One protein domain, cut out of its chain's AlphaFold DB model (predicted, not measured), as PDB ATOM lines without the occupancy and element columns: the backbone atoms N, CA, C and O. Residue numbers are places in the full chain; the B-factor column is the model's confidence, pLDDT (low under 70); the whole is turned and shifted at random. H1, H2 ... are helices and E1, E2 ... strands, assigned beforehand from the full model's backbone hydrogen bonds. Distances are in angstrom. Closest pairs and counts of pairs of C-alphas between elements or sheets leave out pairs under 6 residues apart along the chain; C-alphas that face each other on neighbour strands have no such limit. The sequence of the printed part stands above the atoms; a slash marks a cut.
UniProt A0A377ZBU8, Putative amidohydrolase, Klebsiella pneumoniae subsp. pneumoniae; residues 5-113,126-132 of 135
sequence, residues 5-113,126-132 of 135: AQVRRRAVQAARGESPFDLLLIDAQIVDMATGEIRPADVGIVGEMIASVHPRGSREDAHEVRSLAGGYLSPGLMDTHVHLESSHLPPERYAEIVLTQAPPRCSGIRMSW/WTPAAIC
ATOM      1  N   ALA A   5     -36.284   5.195   4.864       84.88
ATOM      2  CA  ALA A   5     -36.766   5.761   6.123       84.88
ATOM      3  C   ALA A   5     -35.966   6.989   6.607       84.88
ATOM      4  O   ALA A   5     -36.531   7.871   7.249       84.88
ATOM      5  N   GLN A   6     -34.663   7.070   6.318       87.00
ATOM      6  CA  GLN A   6     -33.838   8.235   6.659       87.00
ATOM      7  C   GLN A   6     -34.218   9.452   5.811       87.00
ATOM      8  O   GLN A   6     -34.395  10.532   6.367       87.00
ATOM      9  N   VAL A   7     -34.418   9.269   4.500       86.44
ATOM     10  CA  VAL A   7     -34.846  10.351   3.596       86.44
ATOM     11  C   VAL A   7     -36.223  10.874   3.999       86.44
ATOM     12  O   VAL A   7     -36.401  12.081   4.126       86.44
ATOM     13  N   ARG A   8     -37.171   9.979   4.308       88.50
ATOM     14  CA  ARG A   8     -38.507  10.375   4.781       88.50
ATOM     15  C   ARG A   8     -38.458  11.178   6.078       88.50
ATOM     16  O   ARG A   8     -39.139  12.191   6.185       88.50
ATOM     17  N   ARG A   9     -37.641  10.765   7.055       91.75
ATOM     18  CA  ARG A   9     -37.467  11.528   8.303       91.75
ATOM     19  C   ARG A   9     -36.924  12.929   8.040       91.75
ATOM     20  O   ARG A   9     -37.472  13.884   8.575       91.75
ATOM     21  N   ARG A  10     -35.914  13.050   7.176       91.44
ATOM     22  CA  ARG A  10     -35.349  14.347   6.790       91.44
ATOM     23  C   ARG A  10     -36.373  15.221   6.063       91.44
ATOM     24  O   ARG A  10     -36.487  16.398   6.373       91.44
ATOM     25  N   ALA A  11     -37.160  14.647   5.152       91.19
ATOM     26  CA  ALA A  11     -38.227  15.367   4.461       91.19
ATOM     27  C   ALA A  11     -39.280  15.907   5.444       91.19
ATOM     28  O   ALA A  11     -39.693  17.055   5.323       91.19
ATOM     29  N   VAL A  12     -39.662  15.125   6.461       92.88
ATOM     30  CA  VAL A  12     -40.590  15.574   7.513       92.88
ATOM     31  C   VAL A  12     -39.983  16.689   8.370       92.88
ATOM     32  O   VAL A  12     -40.670  17.665   8.660       92.88
ATOM     33  N   GLN A  13     -38.709  16.584   8.757       92.19
ATOM     34  CA  GLN A  13     -38.011  17.648   9.493       92.19
ATOM     35  C   GLN A  13     -37.946  18.945   8.679       92.19
ATOM     36  O   GLN A  13     -38.247  20.019   9.201       92.19
ATOM     37  N   ALA A  14     -37.658  18.840   7.380       91.25
ATOM     38  CA  ALA A  14     -37.627  19.986   6.486       91.25
ATOM     39  C   ALA A  14     -39.015  20.602   6.289       91.25
ATOM     40  O   ALA A  14     -39.174  21.816   6.391       91.25
ATOM     41  N   ALA A  15     -40.055  19.785   6.123       89.75
ATOM     42  CA  ALA A  15     -41.431  20.269   6.053       89.75
ATOM     43  C   ALA A  15     -41.834  21.057   7.314       89.75
ATOM     44  O   ALA A  15     -42.531  22.063   7.212       89.75
ATOM     45  N   ARG A  16     -41.338  20.648   8.491       89.62
ATOM     46  CA  ARG A  16     -41.581  21.317   9.781       89.62
ATOM     47  C   ARG A  16     -40.724  22.566  10.025       89.62
ATOM     48  O   ARG A  16     -41.002  23.280  10.982       89.62
ATOM     49  N   GLY A  17     -39.715  22.835   9.194       87.06
ATOM     50  CA  GLY A  17     -38.785  23.959   9.384       87.06
ATOM     51  C   GLY A  17     -37.632  23.675  10.348       87.06
ATOM     52  O   GLY A  17     -36.937  24.595  10.757       87.06
ATOM     53  N   GLU A  18     -37.417  22.412  10.721       89.19
ATOM     54  CA  GLU A  18     -36.321  22.000  11.613       89.19
ATOM     55  C   GLU A  18     -35.001  21.769  10.850       89.19
ATOM     56  O   GLU A  18     -33.937  21.673  11.458       89.19
ATOM     57  N   SER A  19     -35.056  21.664   9.520       88.88
ATOM     58  CA  SER A  19     -33.888  21.489   8.653       88.88
ATOM     59  C   SER A  19     -34.093  22.166   7.293       88.88
ATOM     60  O   SER A  19     -35.222  22.151   6.802       88.88
ATOM     61  N   PRO A  20     -33.031  22.667   6.638       91.12
ATOM     62  CA  PRO A  20     -33.143  23.261   5.308       91.12
ATOM     63  C   PRO A  20     -33.499  22.219   4.235       91.12
ATOM     64  O   PRO A  20     -33.172  21.031   4.360       91.12
ATOM     65  N   PHE A  21     -34.139  22.676   3.158       92.19
ATOM     66  CA  PHE A  21     -34.377  21.878   1.951       92.19
ATOM     67  C   PHE A  21     -33.085  21.665   1.154       92.19
ATOM     68  O   PHE A  21     -32.152  22.464   1.231       92.19
ATOM     69  N   ASP A  22     -33.021  20.604   0.348       91.38
ATOM     70  CA  ASP A  22     -31.905  20.428  -0.592       91.38
ATOM     71  C   ASP A  22     -32.062  21.374  -1.787       91.38
ATOM     72  O   ASP A  22     -31.110  22.037  -2.186       91.38
ATOM     73  N   LEU A  23     -33.284  21.479  -2.311       91.06
ATOM     74  CA  LEU A  23     -33.630  22.348  -3.429       91.06
ATOM     75  C   LEU A  23     -34.969  23.035  -3.162       91.06
ATOM     76  O   LEU A  23     -35.948  22.373  -2.817       91.06
ATOM     77  N   LEU A  24     -35.021  24.346  -3.372       92.44
ATOM     78  CA  LEU A  24     -36.231  25.154  -3.298       92.44
ATOM     79  C   LEU A  24     -36.529  25.785  -4.657       92.44
ATOM     80  O   LEU A  24     -35.693  26.469  -5.250       92.44
ATOM     81  N   LEU A  25     -37.740  25.546  -5.142       91.44
ATOM     82  CA  LEU A  25     -38.263  26.114  -6.376       91.44
ATOM     83  C   LEU A  25     -39.154  27.299  -6.026       91.44
ATOM     84  O   LEU A  25     -40.199  27.104  -5.404       91.44
ATOM     85  N   ILE A  26     -38.737  28.496  -6.435       91.19
ATOM     86  CA  ILE A  26     -39.435  29.749  -6.122       91.19
ATOM     87  C   ILE A  26     -40.103  30.351  -7.360       91.19
ATOM     88  O   ILE A  26     -39.712  30.068  -8.496       91.19
ATOM     89  N   ASP A  27     -41.110  31.197  -7.142       88.94
ATOM     90  CA  ASP A  27     -41.888  31.873  -8.191       88.94
ATOM     91  C   ASP A  27     -42.630  30.908  -9.132       88.94
ATOM     92  O   ASP A  27     -42.789  31.186 -10.324       88.94
ATOM     93  N   ALA A  28     -43.094  29.767  -8.615       88.31
ATOM     94  CA  ALA A  28     -43.801  28.769  -9.413       88.31
ATOM     95  C   ALA A  28     -45.324  28.994  -9.434       88.31
ATOM     96  O   ALA A  28     -45.921  29.512  -8.481       88.31
ATOM     97  N   GLN A  29     -45.965  28.594 -10.533       89.56
ATOM     98  CA  GLN A  29     -47.414  28.440 -10.670       89.56
ATOM     99  C   GLN A  29     -47.751  26.946 -10.698       89.56
ATOM    100  O   GLN A  29     -47.581  26.280 -11.715       89.56
ATOM    101  N   ILE A  30     -48.190  26.382  -9.579       90.56
ATOM    102  CA  ILE A  30     -48.460  24.948  -9.489       90.56
ATOM    103  C   ILE A  30     -49.787  24.640 -10.169       90.56
ATOM    104  O   ILE A  30     -50.812  25.218  -9.815       90.56
ATOM    105  N   VAL A  31     -49.748  23.712 -11.123       89.94
ATOM    106  CA  VAL A  31     -50.937  23.113 -11.729       89.94
ATOM    107  C   VAL A  31     -51.425  22.021 -10.785       89.94
ATOM    108  O   VAL A  31     -50.851  20.930 -10.722       89.94
ATOM    109  N   ASP A  32     -52.449  22.340 -10.002       87.81
ATOM    110  CA  ASP A  32     -53.047  21.405  -9.067       87.81
ATOM    111  C   ASP A  32     -54.035  20.512  -9.817       87.81
ATOM    112  O   ASP A  32     -55.145  20.911 -10.153       87.81
ATOM    113  N   MET A  33     -53.615  19.285 -10.120       85.56
ATOM    114  CA  MET A  33     -54.450  18.335 -10.858       85.56
ATOM    115  C   MET A  33     -55.605  17.782 -10.011       85.56
ATOM    116  O   MET A  33     -56.523  17.189 -10.571       85.56
ATOM    117  N   ALA A  34     -55.565  17.943  -8.681       87.12
ATOM    118  CA  ALA A  34     -56.642  17.489  -7.807       87.12
ATOM    119  C   ALA A  34     -57.810  18.483  -7.802       87.12
ATOM    120  O   ALA A  34     -58.965  18.061  -7.781       87.12
ATOM    121  N   THR A  35     -57.521  19.788  -7.840       87.69
ATOM    122  CA  THR A  35     -58.552  20.841  -7.882       87.69
ATOM    123  C   THR A  35     -58.816  21.384  -9.286       87.69
ATOM    124  O   THR A  35     -59.866  21.970  -9.526       87.69
ATOM    125  N   GLY A  36     -57.890  21.188 -10.226       87.69
ATOM    126  CA  GLY A  36     -57.929  21.782 -11.563       87.69
ATOM    127  C   GLY A  36     -57.525  23.261 -11.595       87.69
ATOM    128  O   GLY A  36     -57.684  23.913 -12.625       87.69
ATOM    129  N   GLU A  37     -57.012  23.803 -10.488       90.69
ATOM    130  CA  GLU A  37     -56.631  25.210 -10.372       90.69
ATOM    131  C   GLU A  37     -55.128  25.421 -10.556       90.69
ATOM    132  O   GLU A  37     -54.299  24.543 -10.307       90.69
ATOM    133  N   ILE A  38     -54.764  26.638 -10.955       90.12
ATOM    134  CA  ILE A  38     -53.372  27.067 -11.028       90.12
ATOM    135  C   ILE A  38     -53.128  28.034  -9.884       90.12
ATOM    136  O   ILE A  38     -53.700  29.125  -9.859       90.12
ATOM    137  N   ARG A  39     -52.264  27.639  -8.944       90.56
ATOM    138  CA  ARG A  39     -52.006  28.420  -7.732       90.56
ATOM    139  C   ARG A  39     -50.532  28.795  -7.568       90.56
ATOM    140  O   ARG A  39     -49.656  27.950  -7.771       90.56
ATOM    141  N   PRO A  40     -50.233  30.031  -7.139       91.31
ATOM    142  CA  PRO A  40     -48.869  30.441  -6.841       91.31
ATOM    143  C   PRO A  40     -48.378  29.746  -5.567       91.31
ATOM    144  O   PRO A  40     -48.976  29.894  -4.500       91.31
ATOM    145  N   ALA A  41     -47.286  28.994  -5.666       91.19
ATOM    146  CA  ALA A  41     -46.680  28.310  -4.527       91.19
ATOM    147  C   ALA A  41     -45.217  27.969  -4.816       91.19
ATOM    148  O   ALA A  41     -44.828  27.827  -5.972       91.19
ATOM    149  N   ASP A  42     -44.442  27.817  -3.751       91.81
ATOM    150  CA  ASP A  42     -43.050  27.383  -3.803       91.81
ATOM    151  C   ASP A  42     -42.963  25.916  -3.353       91.81
ATOM    152  O   ASP A  42     -43.801  25.430  -2.576       91.81
ATOM    153  N   VAL A  43     -41.969  25.190  -3.868       91.75
ATOM    154  CA  VAL A  43     -41.815  23.747  -3.625       91.75
ATOM    155  C   VAL A  43     -40.431  23.427  -3.088       91.75
ATOM    156  O   VAL A  43     -39.427  23.691  -3.746       91.75
ATOM    157  N   GLY A  44     -40.402  22.813  -1.906       92.56
ATOM    158  CA  GLY A  44     -39.195  22.324  -1.249       92.56
ATOM    159  C   GLY A  44     -38.988  20.831  -1.494       92.56
ATOM    160  O   GLY A  44     -39.903  20.021  -1.308       92.56
ATOM    161  N   ILE A  45     -37.777  20.458  -1.896       91.50
ATOM    162  CA  ILE A  45     -37.375  19.091  -2.234       91.50
ATOM    163  C   ILE A  45     -36.238  18.655  -1.305       91.50
ATOM    164  O   ILE A  45     -35.311  19.416  -1.025       91.50
ATOM    165  N   VAL A  46     -36.318  17.411  -0.831       90.94
ATOM    166  CA  VAL A  46     -35.273  16.745  -0.042       90.94
ATOM    167  C   VAL A  46     -34.943  15.411  -0.703       90.94
ATOM    168  O   VAL A  46     -35.760  14.486  -0.718       90.94
ATOM    169  N   GLY A  47     -33.735  15.300  -1.252       87.56
ATOM    170  CA  GLY A  47     -33.311  14.171  -2.074       87.56
ATOM    171  C   GLY A  47     -34.280  13.907  -3.230       87.56
ATOM    172  O   GLY A  47     -34.401  14.706  -4.149       87.56
ATOM    173  N   GLU A  48     -34.978  12.773  -3.172       85.81
ATOM    174  CA  GLU A  48     -35.930  12.328  -4.203       85.81
ATOM    175  C   GLU A  48     -37.396  12.621  -3.842       85.81
ATOM    176  O   GLU A  48     -38.308  12.216  -4.561       85.81
ATOM    177  N   MET A  49     -37.645  13.281  -2.705       86.81
ATOM    178  CA  MET A  49     -38.983  13.498  -2.160       86.81
ATOM    179  C   MET A  49     -39.347  14.981  -2.161       86.81
ATOM    180  O   MET A  49     -38.580  15.827  -1.700       86.81
ATOM    181  N   ILE A  50     -40.565  15.285  -2.611       91.31
ATOM    182  CA  ILE A  50     -41.181  16.594  -2.390       91.31
ATOM    183  C   ILE A  50     -41.512  16.682  -0.896       91.31
ATOM    184  O   ILE A  50     -42.345  15.924  -0.399       91.31
ATOM    185  N   ALA A  51     -40.820  17.562  -0.178       92.44
ATOM    186  CA  ALA A  51     -40.954  17.699   1.268       92.44
ATOM    187  C   ALA A  51     -42.114  18.628   1.640       92.44
ATOM    188  O   ALA A  51     -42.851  18.343   2.582       92.44
ATOM    189  N   SER A  52     -42.310  19.715   0.890       92.06
ATOM    190  CA  SER A  52     -43.414  20.643   1.135       92.06
ATOM    191  C   SER A  52     -43.816  21.431  -0.102       92.06
ATOM    192  O   SER A  52     -42.980  21.786  -0.932       92.06
ATOM    193  N   VAL A  53     -45.100  21.777  -0.157       91.81
ATOM    194  CA  VAL A  53     -45.664  22.772  -1.069       91.81
ATOM    195  C   VAL A  53     -46.294  23.858  -0.208       91.81
ATOM    196  O   VAL A  53     -47.223  23.570   0.547       91.81
ATOM    197  N   HIS A  54     -45.795  25.086  -0.292       90.44
ATOM    198  CA  HIS A  54     -46.199  26.169   0.607       90.44
ATOM    199  C   HIS A  54     -46.402  27.497  -0.137       90.44
ATOM    200  O   HIS A  54     -45.958  27.639  -1.280       90.44
ATOM    201  N   PRO A  55     -47.079  28.486   0.478       90.25
ATOM    202  CA  PRO A  55     -47.203  29.822  -0.096       90.25
ATOM    203  C   PRO A  55     -45.839  30.450  -0.405       90.25
ATOM    204  O   PRO A  55     -44.830  30.112   0.226       90.25
ATOM    205  N   ARG A  56     -45.818  31.368  -1.375       88.38
ATOM    206  CA  ARG A  56     -44.581  32.022  -1.815       88.38
ATOM    207  C   ARG A  56     -43.925  32.825  -0.697       88.38
ATOM    208  O   ARG A  56     -44.628  33.500   0.053       88.38
ATOM    209  N   GLY A  57     -42.599  32.751  -0.603       81.94
ATOM    210  CA  GLY A  57     -41.820  33.523   0.377       81.94
ATOM    211  C   GLY A  57     -42.068  33.134   1.840       81.94
ATOM    212  O   GLY A  57     -41.684  33.862   2.746       81.94
ATOM    213  N   SER A  58     -42.722  31.995   2.093       84.44
ATOM    214  CA  SER A  58     -42.913  31.487   3.459       84.44
ATOM    215  C   SER A  58     -41.656  30.823   4.031       84.44
ATOM    216  O   SER A  58     -41.537  30.675   5.247       84.44
ATOM    217  N   ARG A  59     -40.734  30.403   3.161       84.12
ATOM    218  CA  ARG A  59     -39.508  29.672   3.489       84.12
ATOM    219  C   ARG A  59     -38.412  30.071   2.504       84.12
ATOM    220  O   ARG A  59     -38.674  30.160   1.308       84.12
ATOM    221  N   GLU A  60     -37.199  30.263   3.009       83.88
ATOM    222  CA  GLU A  60     -35.993  30.574   2.216       83.88
ATOM    223  C   GLU A  60     -34.820  29.638   2.564       83.88
ATOM    224  O   GLU A  60     -33.731  29.727   2.001       83.88
ATOM    225  N   ASP A  61     -35.034  28.713   3.501       86.75
ATOM    226  CA  ASP A  61     -34.038  27.797   4.037       86.75
ATOM    227  C   ASP A  61     -33.819  26.601   3.102       86.75
ATOM    228  O   ASP A  61     -34.427  25.538   3.246       86.75
ATOM    229  N   ALA A  62     -32.915  26.766   2.139       90.62
ATOM    230  CA  ALA A  62     -32.499  25.697   1.241       90.62
ATOM    231  C   ALA A  62     -31.017  25.776   0.871       90.62
ATOM    232  O   ALA A  62     -30.414  26.848   0.861       90.62
ATOM    233  N   HIS A  63     -30.430  24.627   0.540       90.88
ATOM    234  CA  HIS A  63     -29.062  24.547   0.031       90.88
ATOM    235  C   HIS A  63     -28.947  25.097  -1.395       90.88
ATOM    236  O   HIS A  63     -27.965  25.761  -1.722       90.88
ATOM    237  N   GLU A  64     -29.953  24.844  -2.230       91.06
ATOM    238  CA  GLU A  64     -30.048  25.371  -3.586       91.06
ATOM    239  C   GLU A  64     -31.412  26.030  -3.798       91.06
ATOM    240  O   GLU A  64     -32.450  25.463  -3.462       91.06
ATOM    241  N   VAL A  65     -31.422  27.227  -4.384       91.12
ATOM    242  CA  VAL A  65     -32.649  27.959  -4.720       91.12
ATOM    243  C   VAL A  65     -32.679  28.201  -6.221       91.12
ATOM    244  O   VAL A  65     -31.720  28.719  -6.796       91.12
ATOM    245  N   ARG A  66     -33.789  27.844  -6.872       89.81
ATOM    246  CA  ARG A  66     -34.010  28.094  -8.301       89.81
ATOM    247  C   ARG A  66     -35.324  28.826  -8.523       89.81
ATOM    248  O   ARG A  66     -36.392  28.288  -8.242       89.81
ATOM    249  N   SER A  67     -35.242  30.030  -9.089       87.31
ATOM    250  CA  SER A  67     -36.434  30.759  -9.532       87.31
ATOM    251  C   SER A  67     -36.930  30.229 -10.868       87.31
ATOM    252  O   SER A  67     -36.177  30.083 -11.833       87.31
ATOM    253  N   LEU A  68     -38.233  29.971 -10.919       84.81
ATOM    254  CA  LEU A  68     -38.966  29.624 -12.127       84.81
ATOM    255  C   LEU A  68     -39.570  30.856 -12.799       84.81
ATOM    256  O   LEU A  68     -40.210  30.722 -13.842       84.81
ATOM    257  N   ALA A  69     -39.359  32.052 -12.238       85.25
ATOM    258  CA  ALA A  69     -39.753  33.342 -12.794       85.25
ATOM    259  C   ALA A  69     -41.196  33.347 -13.348       85.25
ATOM    260  O   ALA A  69     -41.432  33.726 -14.499       85.25
ATOM    261  N   GLY A  70     -42.156  32.852 -12.564       81.50
ATOM    262  CA  GLY A  70     -43.573  32.779 -12.935       81.50
ATOM    263  C   GLY A  70     -43.944  31.607 -13.844       81.50
ATOM    264  O   GLY A  70     -45.038  31.598 -14.401       81.50
ATOM    265  N   GLY A  71     -43.044  30.641 -14.028       84.75
ATOM    266  CA  GLY A  71     -43.320  29.424 -14.777       84.75
ATOM    267  C   GLY A  71     -44.252  28.478 -14.042       84.75
ATOM    268  O   GLY A  71     -44.343  28.503 -12.818       84.75
ATOM    269  N   TYR A  72     -44.925  27.616 -14.794       84.56
ATOM    270  CA  TYR A  72     -45.790  26.606 -14.219       84.56
ATOM    271  C   TYR A  72     -44.970  25.414 -13.703       84.56
ATOM    272  O   TYR A  72     -43.812  25.181 -14.070       84.56
ATOM    273  N   LEU A  73     -45.556  24.683 -12.775       88.06
ATOM    274  CA  LEU A  73     -44.995  23.478 -12.203       88.06
ATOM    275  C   LEU A  73     -46.072  22.409 -12.282       88.06
ATOM    276  O   LEU A  73     -47.178  22.609 -11.788       88.06
ATOM    277  N   SER A  74     -45.751  21.292 -12.925       87.81
ATOM    278  CA  SER A  74     -46.674  20.180 -13.120       87.81
ATOM    279  C   SER A  74     -46.022  18.891 -12.621       87.81
ATOM    280  O   SER A  74     -44.794  18.804 -12.542       87.81
ATOM    281  N   PRO A  75     -46.796  17.866 -12.252       86.00
ATOM    282  CA  PRO A  75     -46.259  16.518 -12.159       86.00
ATOM    283  C   PRO A  75     -45.610  16.080 -13.487       86.00
ATOM    284  O   PRO A  75     -45.943  16.582 -14.559       86.00
ATOM    285  N   GLY A  76     -44.675  15.126 -13.424       83.50
ATOM    286  CA  GLY A  76     -44.110  14.514 -14.631       83.50
ATOM    287  C   GLY A  76     -45.196  13.915 -15.522       83.50
ATOM    288  O   GLY A  76     -46.115  13.276 -15.012       83.50
ATOM    289  N   LEU A  77     -45.084  14.117 -16.838       84.19
ATOM    290  CA  LEU A  77     -45.995  13.496 -17.797       84.19
ATOM    291  C   LEU A  77     -45.819  11.977 -17.750       84.19
ATOM    292  O   LEU A  77     -44.694  11.475 -17.746       84.19
ATOM    293  N   MET A  78     -46.937  11.258 -17.710       82.12
ATOM    294  CA  MET A  78     -46.967   9.801 -17.713       82.12
ATOM    295  C   MET A  78     -47.674   9.326 -18.973       82.12
ATOM    296  O   MET A  78     -48.828   9.679 -19.208       82.12
ATOM    297  N   ASP A  79     -46.974   8.520 -19.764       80.75
ATOM    298  CA  ASP A  79     -47.551   7.810 -20.897       80.75
ATOM    299  C   ASP A  79     -48.009   6.428 -20.417       80.75
ATOM    300  O   ASP A  79     -47.202   5.612 -19.967       80.75
ATOM    301  N   THR A  80     -49.321   6.188 -20.437       85.44
ATOM    302  CA  THR A  80     -49.912   4.915 -20.003       85.44
ATOM    303  C   THR A  80     -49.871   3.849 -21.087       85.44
ATOM    304  O   THR A  80     -50.142   2.681 -20.799       85.44
ATOM    305  N   HIS A  81     -49.565   4.227 -22.325       88.12
ATOM    306  CA  HIS A  81     -49.651   3.323 -23.448       88.12
ATOM    307  C   HIS A  81     -48.662   3.705 -24.544       88.12
ATOM    308  O   HIS A  81     -48.945   4.508 -25.431       88.12
ATOM    309  N   VAL A  82     -47.520   3.025 -24.515       85.31
ATOM    310  CA  VAL A  82     -46.470   3.158 -25.513       85.31
ATOM    311  C   VAL A  82     -46.172   1.807 -26.149       85.31
ATOM    312  O   VAL A  82     -46.036   0.794 -25.466       85.31
ATOM    313  N   HIS A  83     -46.016   1.814 -27.468       86.38
ATOM    314  CA  HIS A  83     -45.417   0.713 -28.211       86.38
ATOM    315  C   HIS A  83     -43.982   1.089 -28.565       86.38
ATOM    316  O   HIS A  83     -43.747   1.858 -29.502       86.38
ATOM    317  N   LEU A  84     -43.019   0.567 -27.803       78.31
ATOM    318  CA  LEU A  84     -41.605   0.865 -28.023       78.31
ATOM    319  C   LEU A  84     -41.140   0.328 -29.382       78.31
ATOM    320  O   LEU A  84     -40.382   0.982 -30.092       78.31
ATOM    321  N   GLU A  85     -41.661  -0.827 -29.780       81.12
ATOM    322  CA  GLU A  85     -41.332  -1.523 -31.020       81.12
ATOM    323  C   GLU A  85     -41.725  -0.699 -32.251       81.12
ATOM    324  O   GLU A  85     -40.976  -0.634 -33.224       81.12
ATOM    325  N   SER A  86     -42.849   0.016 -32.179       82.31
ATOM    326  CA  SER A  86     -43.323   0.894 -33.254       82.31
ATOM    327  C   SER A  86     -42.386   2.078 -33.501       82.31
ATOM    328  O   SER A  86     -42.333   2.602 -34.615       82.31
ATOM    329  N   SER A  87     -41.612   2.486 -32.491       76.62
ATOM    330  CA  SER A  87     -40.641   3.574 -32.627       76.62
ATOM    331  C   SER A  87     -39.402   3.175 -33.432       76.62
ATOM    332  O   SER A  87     -38.687   4.058 -33.898       76.62
ATOM    333  N   HIS A  88     -39.153   1.870 -33.619       83.25
ATOM    334  CA  HIS A  88     -37.944   1.331 -34.256       83.25
ATOM    335  C   HIS A  88     -36.634   1.853 -33.631       83.25
ATOM    336  O   HIS A  88     -35.583   1.862 -34.275       83.25
ATOM    337  N   LEU A  89     -36.688   2.294 -32.370       85.44
ATOM    338  CA  LEU A  89     -35.548   2.800 -31.619       85.44
ATOM    339  C   LEU A  89     -35.201   1.860 -30.463       85.44
ATOM    340  O   LEU A  89     -36.092   1.247 -29.871       85.44
ATOM    341  N   PRO A  90     -33.913   1.780 -30.092       86.62
ATOM    342  CA  PRO A  90     -33.530   1.117 -28.860       86.62
ATOM    343  C   PRO A  90     -34.063   1.905 -27.639       86.62
ATOM    344  O   PRO A  90     -34.188   3.139 -27.714       86.62
ATOM    345  N   PRO A  91     -34.374   1.221 -26.518       82.81
ATOM    346  CA  PRO A  91     -35.031   1.814 -25.349       82.81
ATOM    347  C   PRO A  91     -34.347   3.075 -24.813       82.81
ATOM    348  O   PRO A  91     -35.015   4.018 -24.392       82.81
ATOM    349  N   GLU A  92     -33.016   3.123 -24.858       84.56
ATOM    350  CA  GLU A  92     -32.220   4.235 -24.343       84.56
ATOM    351  C   GLU A  92     -32.447   5.500 -25.177       84.56
ATOM    352  O   GLU A  92     -32.652   6.586 -24.635       84.56
ATOM    353  N   ARG A  93     -32.489   5.354 -26.509       82.56
ATOM    354  CA  ARG A  93     -32.721   6.474 -27.436       82.56
ATOM    355  C   ARG A  93     -34.164   6.942 -27.387       82.56
ATOM    356  O   ARG A  93     -34.415   8.142 -27.477       82.56
ATOM    357  N   TYR A  94     -35.103   6.018 -27.193       83.50
ATOM    358  CA  TYR A  94     -36.496   6.371 -26.959       83.50
ATOM    359  C   TYR A  94     -36.652   7.202 -25.675       83.50
ATOM    360  O   TYR A  94     -37.254   8.275 -25.709       83.50
ATOM    361  N   ALA A  95     -36.042   6.765 -24.567       82.06
ATOM    362  CA  ALA A  95     -36.088   7.481 -23.294       82.06
ATOM    363  C   ALA A  95     -35.469   8.886 -23.390       82.06
ATOM    364  O   ALA A  95     -36.075   9.850 -22.927       82.06
ATOM    365  N   GLU A  96     -34.307   9.035 -24.032       81.12
ATOM    366  CA  GLU A  96     -33.677  10.347 -24.259       81.12
ATOM    367  C   GLU A  96     -34.599  11.312 -25.012       81.12
ATOM    368  O   GLU A  96     -34.719  12.486 -24.647       81.12
ATOM    369  N   ILE A  97     -35.265  10.812 -26.054       81.62
ATOM    370  CA  ILE A  97     -36.183  11.604 -26.863       81.62
ATOM    371  C   ILE A  97     -37.398  11.993 -26.028       81.62
ATOM    372  O   ILE A  97     -37.673  13.184 -25.924       81.62
ATOM    373  N   VAL A  98     -38.088  11.044 -25.390       80.38
ATOM    374  CA  VAL A  98     -39.311  11.316 -24.613       80.38
ATOM    375  C   VAL A  98     -39.053  12.268 -23.446       80.38
ATOM    376  O   VAL A  98     -39.846  13.178 -23.217       80.38
ATOM    377  N   LEU A  99     -37.911  12.145 -22.765       74.31
ATOM    378  CA  LEU A  99     -37.504  13.095 -21.722       74.31
ATOM    379  C   LEU A  99     -37.297  14.516 -22.268       74.31
ATOM    380  O   LEU A  99     -37.506  15.494 -21.551       74.31
ATOM    381  N   THR A 100     -36.894  14.631 -23.533       66.56
ATOM    382  CA  THR A 100     -36.678  15.909 -24.227       66.56
ATOM    383  C   THR A 100     -37.948  16.419 -24.920       66.56
ATOM    384  O   THR A 100     -38.036  17.605 -25.220       66.56
ATOM    385  N   GLN A 101     -38.944  15.555 -25.150       64.00
ATOM    386  CA  GLN A 101     -40.219  15.895 -25.797       64.00
ATOM    387  C   GLN A 101     -41.190  16.649 -24.887       64.00
ATOM    388  O   GLN A 101     -42.264  17.044 -25.345       64.00
ATOM    389  N   ALA A 102     -40.821  16.914 -23.629       49.12
ATOM    390  CA  ALA A 102     -41.466  17.998 -22.906       49.12
ATOM    391  C   ALA A 102     -41.449  19.235 -23.830       49.12
ATOM    392  O   ALA A 102     -40.385  19.574 -24.357       49.12
ATOM    393  N   PRO A 103     -42.607  19.862 -24.116       40.03
ATOM    394  CA  PRO A 103     -42.685  20.940 -25.097       40.03
ATOM    395  C   PRO A 103     -41.610  21.986 -24.780       40.03
ATOM    396  O   PRO A 103     -41.332  22.190 -23.601       40.03
ATOM    397  N   PRO A 104     -41.023  22.697 -25.763       38.81
ATOM    398  CA  PRO A 104     -39.838  23.557 -25.575       38.81
ATOM    399  C   PRO A 104     -40.002  24.681 -24.530       38.81
ATOM    400  O   PRO A 104     -39.057  25.401 -24.219       38.81
ATOM    401  N   ARG A 105     -41.209  24.838 -23.977       31.77
ATOM    402  CA  ARG A 105     -41.565  25.727 -22.873       31.77
ATOM    403  C   ARG A 105     -41.404  25.089 -21.479       31.77
ATOM    404  O   ARG A 105     -41.374  25.814 -20.499       31.77
ATOM    405  N   CYS A 106     -41.255  23.773 -21.357       34.97
ATOM    406  CA  CYS A 106     -41.099  23.059 -20.091       34.97
ATOM    407  C   CYS A 106     -39.636  22.638 -19.902       34.97
ATOM    408  O   CYS A 106     -39.191  21.595 -20.368       34.97
ATOM    409  N   SER A 107     -38.860  23.493 -19.230       40.44
ATOM    410  CA  SER A 107     -37.483  23.190 -18.842       40.44
ATOM    411  C   SER A 107     -37.477  22.208 -17.667       40.44
ATOM    412  O   SER A 107     -37.601  22.619 -16.512       40.44
ATOM    413  N   GLY A 108     -37.314  20.917 -17.950       39.41
ATOM    414  CA  GLY A 108     -37.046  19.926 -16.913       39.41
ATOM    415  C   GLY A 108     -35.731  20.240 -16.192       39.41
ATOM    416  O   GLY A 108     -34.726  20.574 -16.824       39.41
ATOM    417  N   ILE A 109     -35.710  20.113 -14.862       42.34
ATOM    418  CA  ILE A 109     -34.439  19.971 -14.149       42.34
ATOM    419  C   ILE A 109     -33.821  18.668 -14.643       42.34
ATOM    420  O   ILE A 109     -34.384  17.590 -14.462       42.34
ATOM    421  N   ARG A 110     -32.676  18.778 -15.317       34.69
ATOM    422  CA  ARG A 110     -31.910  17.630 -15.791       34.69
ATOM    423  C   ARG A 110     -31.365  16.886 -14.570       34.69
ATOM    424  O   ARG A 110     -30.330  17.262 -14.030       34.69
ATOM    425  N   MET A 111     -32.070  15.848 -14.134       28.30
ATOM    426  CA  MET A 111     -31.541  14.877 -13.179       28.30
ATOM    427  C   MET A 111     -30.406  14.120 -13.874       28.30
ATOM    428  O   MET A 111     -30.610  13.479 -14.907       28.30
ATOM    429  N   SER A 112     -29.185  14.254 -13.360       26.97
ATOM    430  CA  SER A 112     -28.024  13.519 -13.854       26.97
ATOM    431  C   SER A 112     -28.179  12.038 -13.514       26.97
ATOM    432  O   SER A 112     -28.160  11.665 -12.341       26.97
ATOM    433  N   TRP A 113     -28.316  11.194 -14.532       26.36
ATOM    434  CA  TRP A 113     -28.233   9.745 -14.373       26.36
ATOM    435  C   TRP A 113     -26.762   9.323 -14.209       26.36
ATOM    436  O   TRP A 113     -25.924   9.769 -14.996       26.36
ATOM    437  N   TRP A 126     -39.284   6.106  -8.203       30.59
ATOM    438  CA  TRP A 126     -40.022   7.355  -8.120       30.59
ATOM    439  C   TRP A 126     -39.071   8.534  -7.894       30.59
ATOM    440  O   TRP A 126     -38.443   8.629  -6.845       30.59
ATOM    441  N   THR A 127     -39.015   9.452  -8.855       30.62
ATOM    442  CA  THR A 127     -38.543  10.828  -8.653       30.62
ATOM    443  C   THR A 127     -39.580  11.767  -9.274       30.62
ATOM    444  O   THR A 127     -39.709  11.804 -10.496       30.62
ATOM    445  N   PRO A 128     -40.388  12.486  -8.472       37.75
ATOM    446  CA  PRO A 128     -41.405  13.378  -8.997       37.75
ATOM    447  C   PRO A 128     -40.892  14.819  -8.960       37.75
ATOM    448  O   PRO A 128     -40.747  15.386  -7.884       37.75
ATOM    449  N   ALA A 129     -40.626  15.405 -10.126       33.72
ATOM    450  CA  ALA A 129     -40.788  16.840 -10.402       33.72
ATOM    451  C   ALA A 129     -40.319  17.130 -11.836       33.72
ATOM    452  O   ALA A 129     -39.132  17.342 -12.079       33.72
ATOM    453  N   ALA A 130     -41.245  17.162 -12.798       40.25
ATOM    454  CA  ALA A 130     -40.968  17.784 -14.087       40.25
ATOM    455  C   ALA A 130     -41.438  19.236 -14.020       40.25
ATOM    456  O   ALA A 130     -42.626  19.532 -13.986       40.25
ATOM    457  N   ILE A 131     -40.501  20.171 -13.972       39.97
ATOM    458  CA  ILE A 131     -40.847  21.587 -13.936       39.97
ATOM    459  C   ILE A 131     -41.366  22.023 -15.306       39.97
ATOM    460  O   ILE A 131     -40.655  21.905 -16.301       39.97
ATOM    461  N   CYS A 132     -42.602  22.527 -15.376       35.16
ATOM    462  CA  CYS A 132     -43.258  22.814 -16.650       35.16
ATOM    463  C   CYS A 132     -43.628  24.287 -16.791       35.16
ATOM    464  O   CYS A 132     -44.753  24.676 -16.519       35.16
TER     465      CYS A 132
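Overview. This is residues 5 to 113 and 126 to 132 of the 135 residues of the protein "Putative amidohydrolase" of Klebsiella pneumoniae subsp. pneumoniae (UniProt A0A377ZBU8). A strongly twisted four-stranded sheet has H1 over one face; after E4 a long arm leads away to H2, with residues 85 to 93 sticking out. The 116 printed residues run H1 E1 E2 E3 E4 H2; the sheet, E3 E2 E1 E4, is mixed, as is the class, with 54 residues in named elements, under half. It is only just compact, close to loose, radius of gyration of the C-alphas 16.0 A, spanning 50 by 32 by 24 A.

Along the chain. H1, residues 5 to 16, begins at C-alpha 5 (-36.766, 5.761, 6.123). E1, residues 21 to 31, 21.5 A long, bends by 86 degrees at residue 27; E2, residues 38 to 46, 23.6 A long, bends by 60 degrees at residue 41. E3 is residues 49 to 54, E4 62 to 67; H2, 91 to 100, ends at C-alpha 100 (-36.678, 15.909, -24.227).

Arrangement. H1 is on the sheet, two layers, helix on one face, height 8.1 A; its closest C-alphas to E3 are Ala 11 and Ala 51, 4.8 A. Hairpins E1 and E2, with N 43 and O 25 3.0 A apart, and E2 and E3, with N 44 and O 52 2.9 A apart, form a meander, each strand the antiparallel neighbour of the one before. E4 is parallel to E1, with N 24 and O 64 2.8 A apart; these pairs are within hydrogen-bond range. H2 is not on the sheet. In H1 and H2 every O i to N i+4 pair is within range.

Size, cuts and confidence. The C-alphas farthest apart, Glu 18 and His 88, are 50.3 A apart. Residues 114 to 125 are not printed; the C-alpha gap is 13.6 A. E4 to H2 is a long link. Residues 100 to 113 and 126 to 132 have pLDDT under 70.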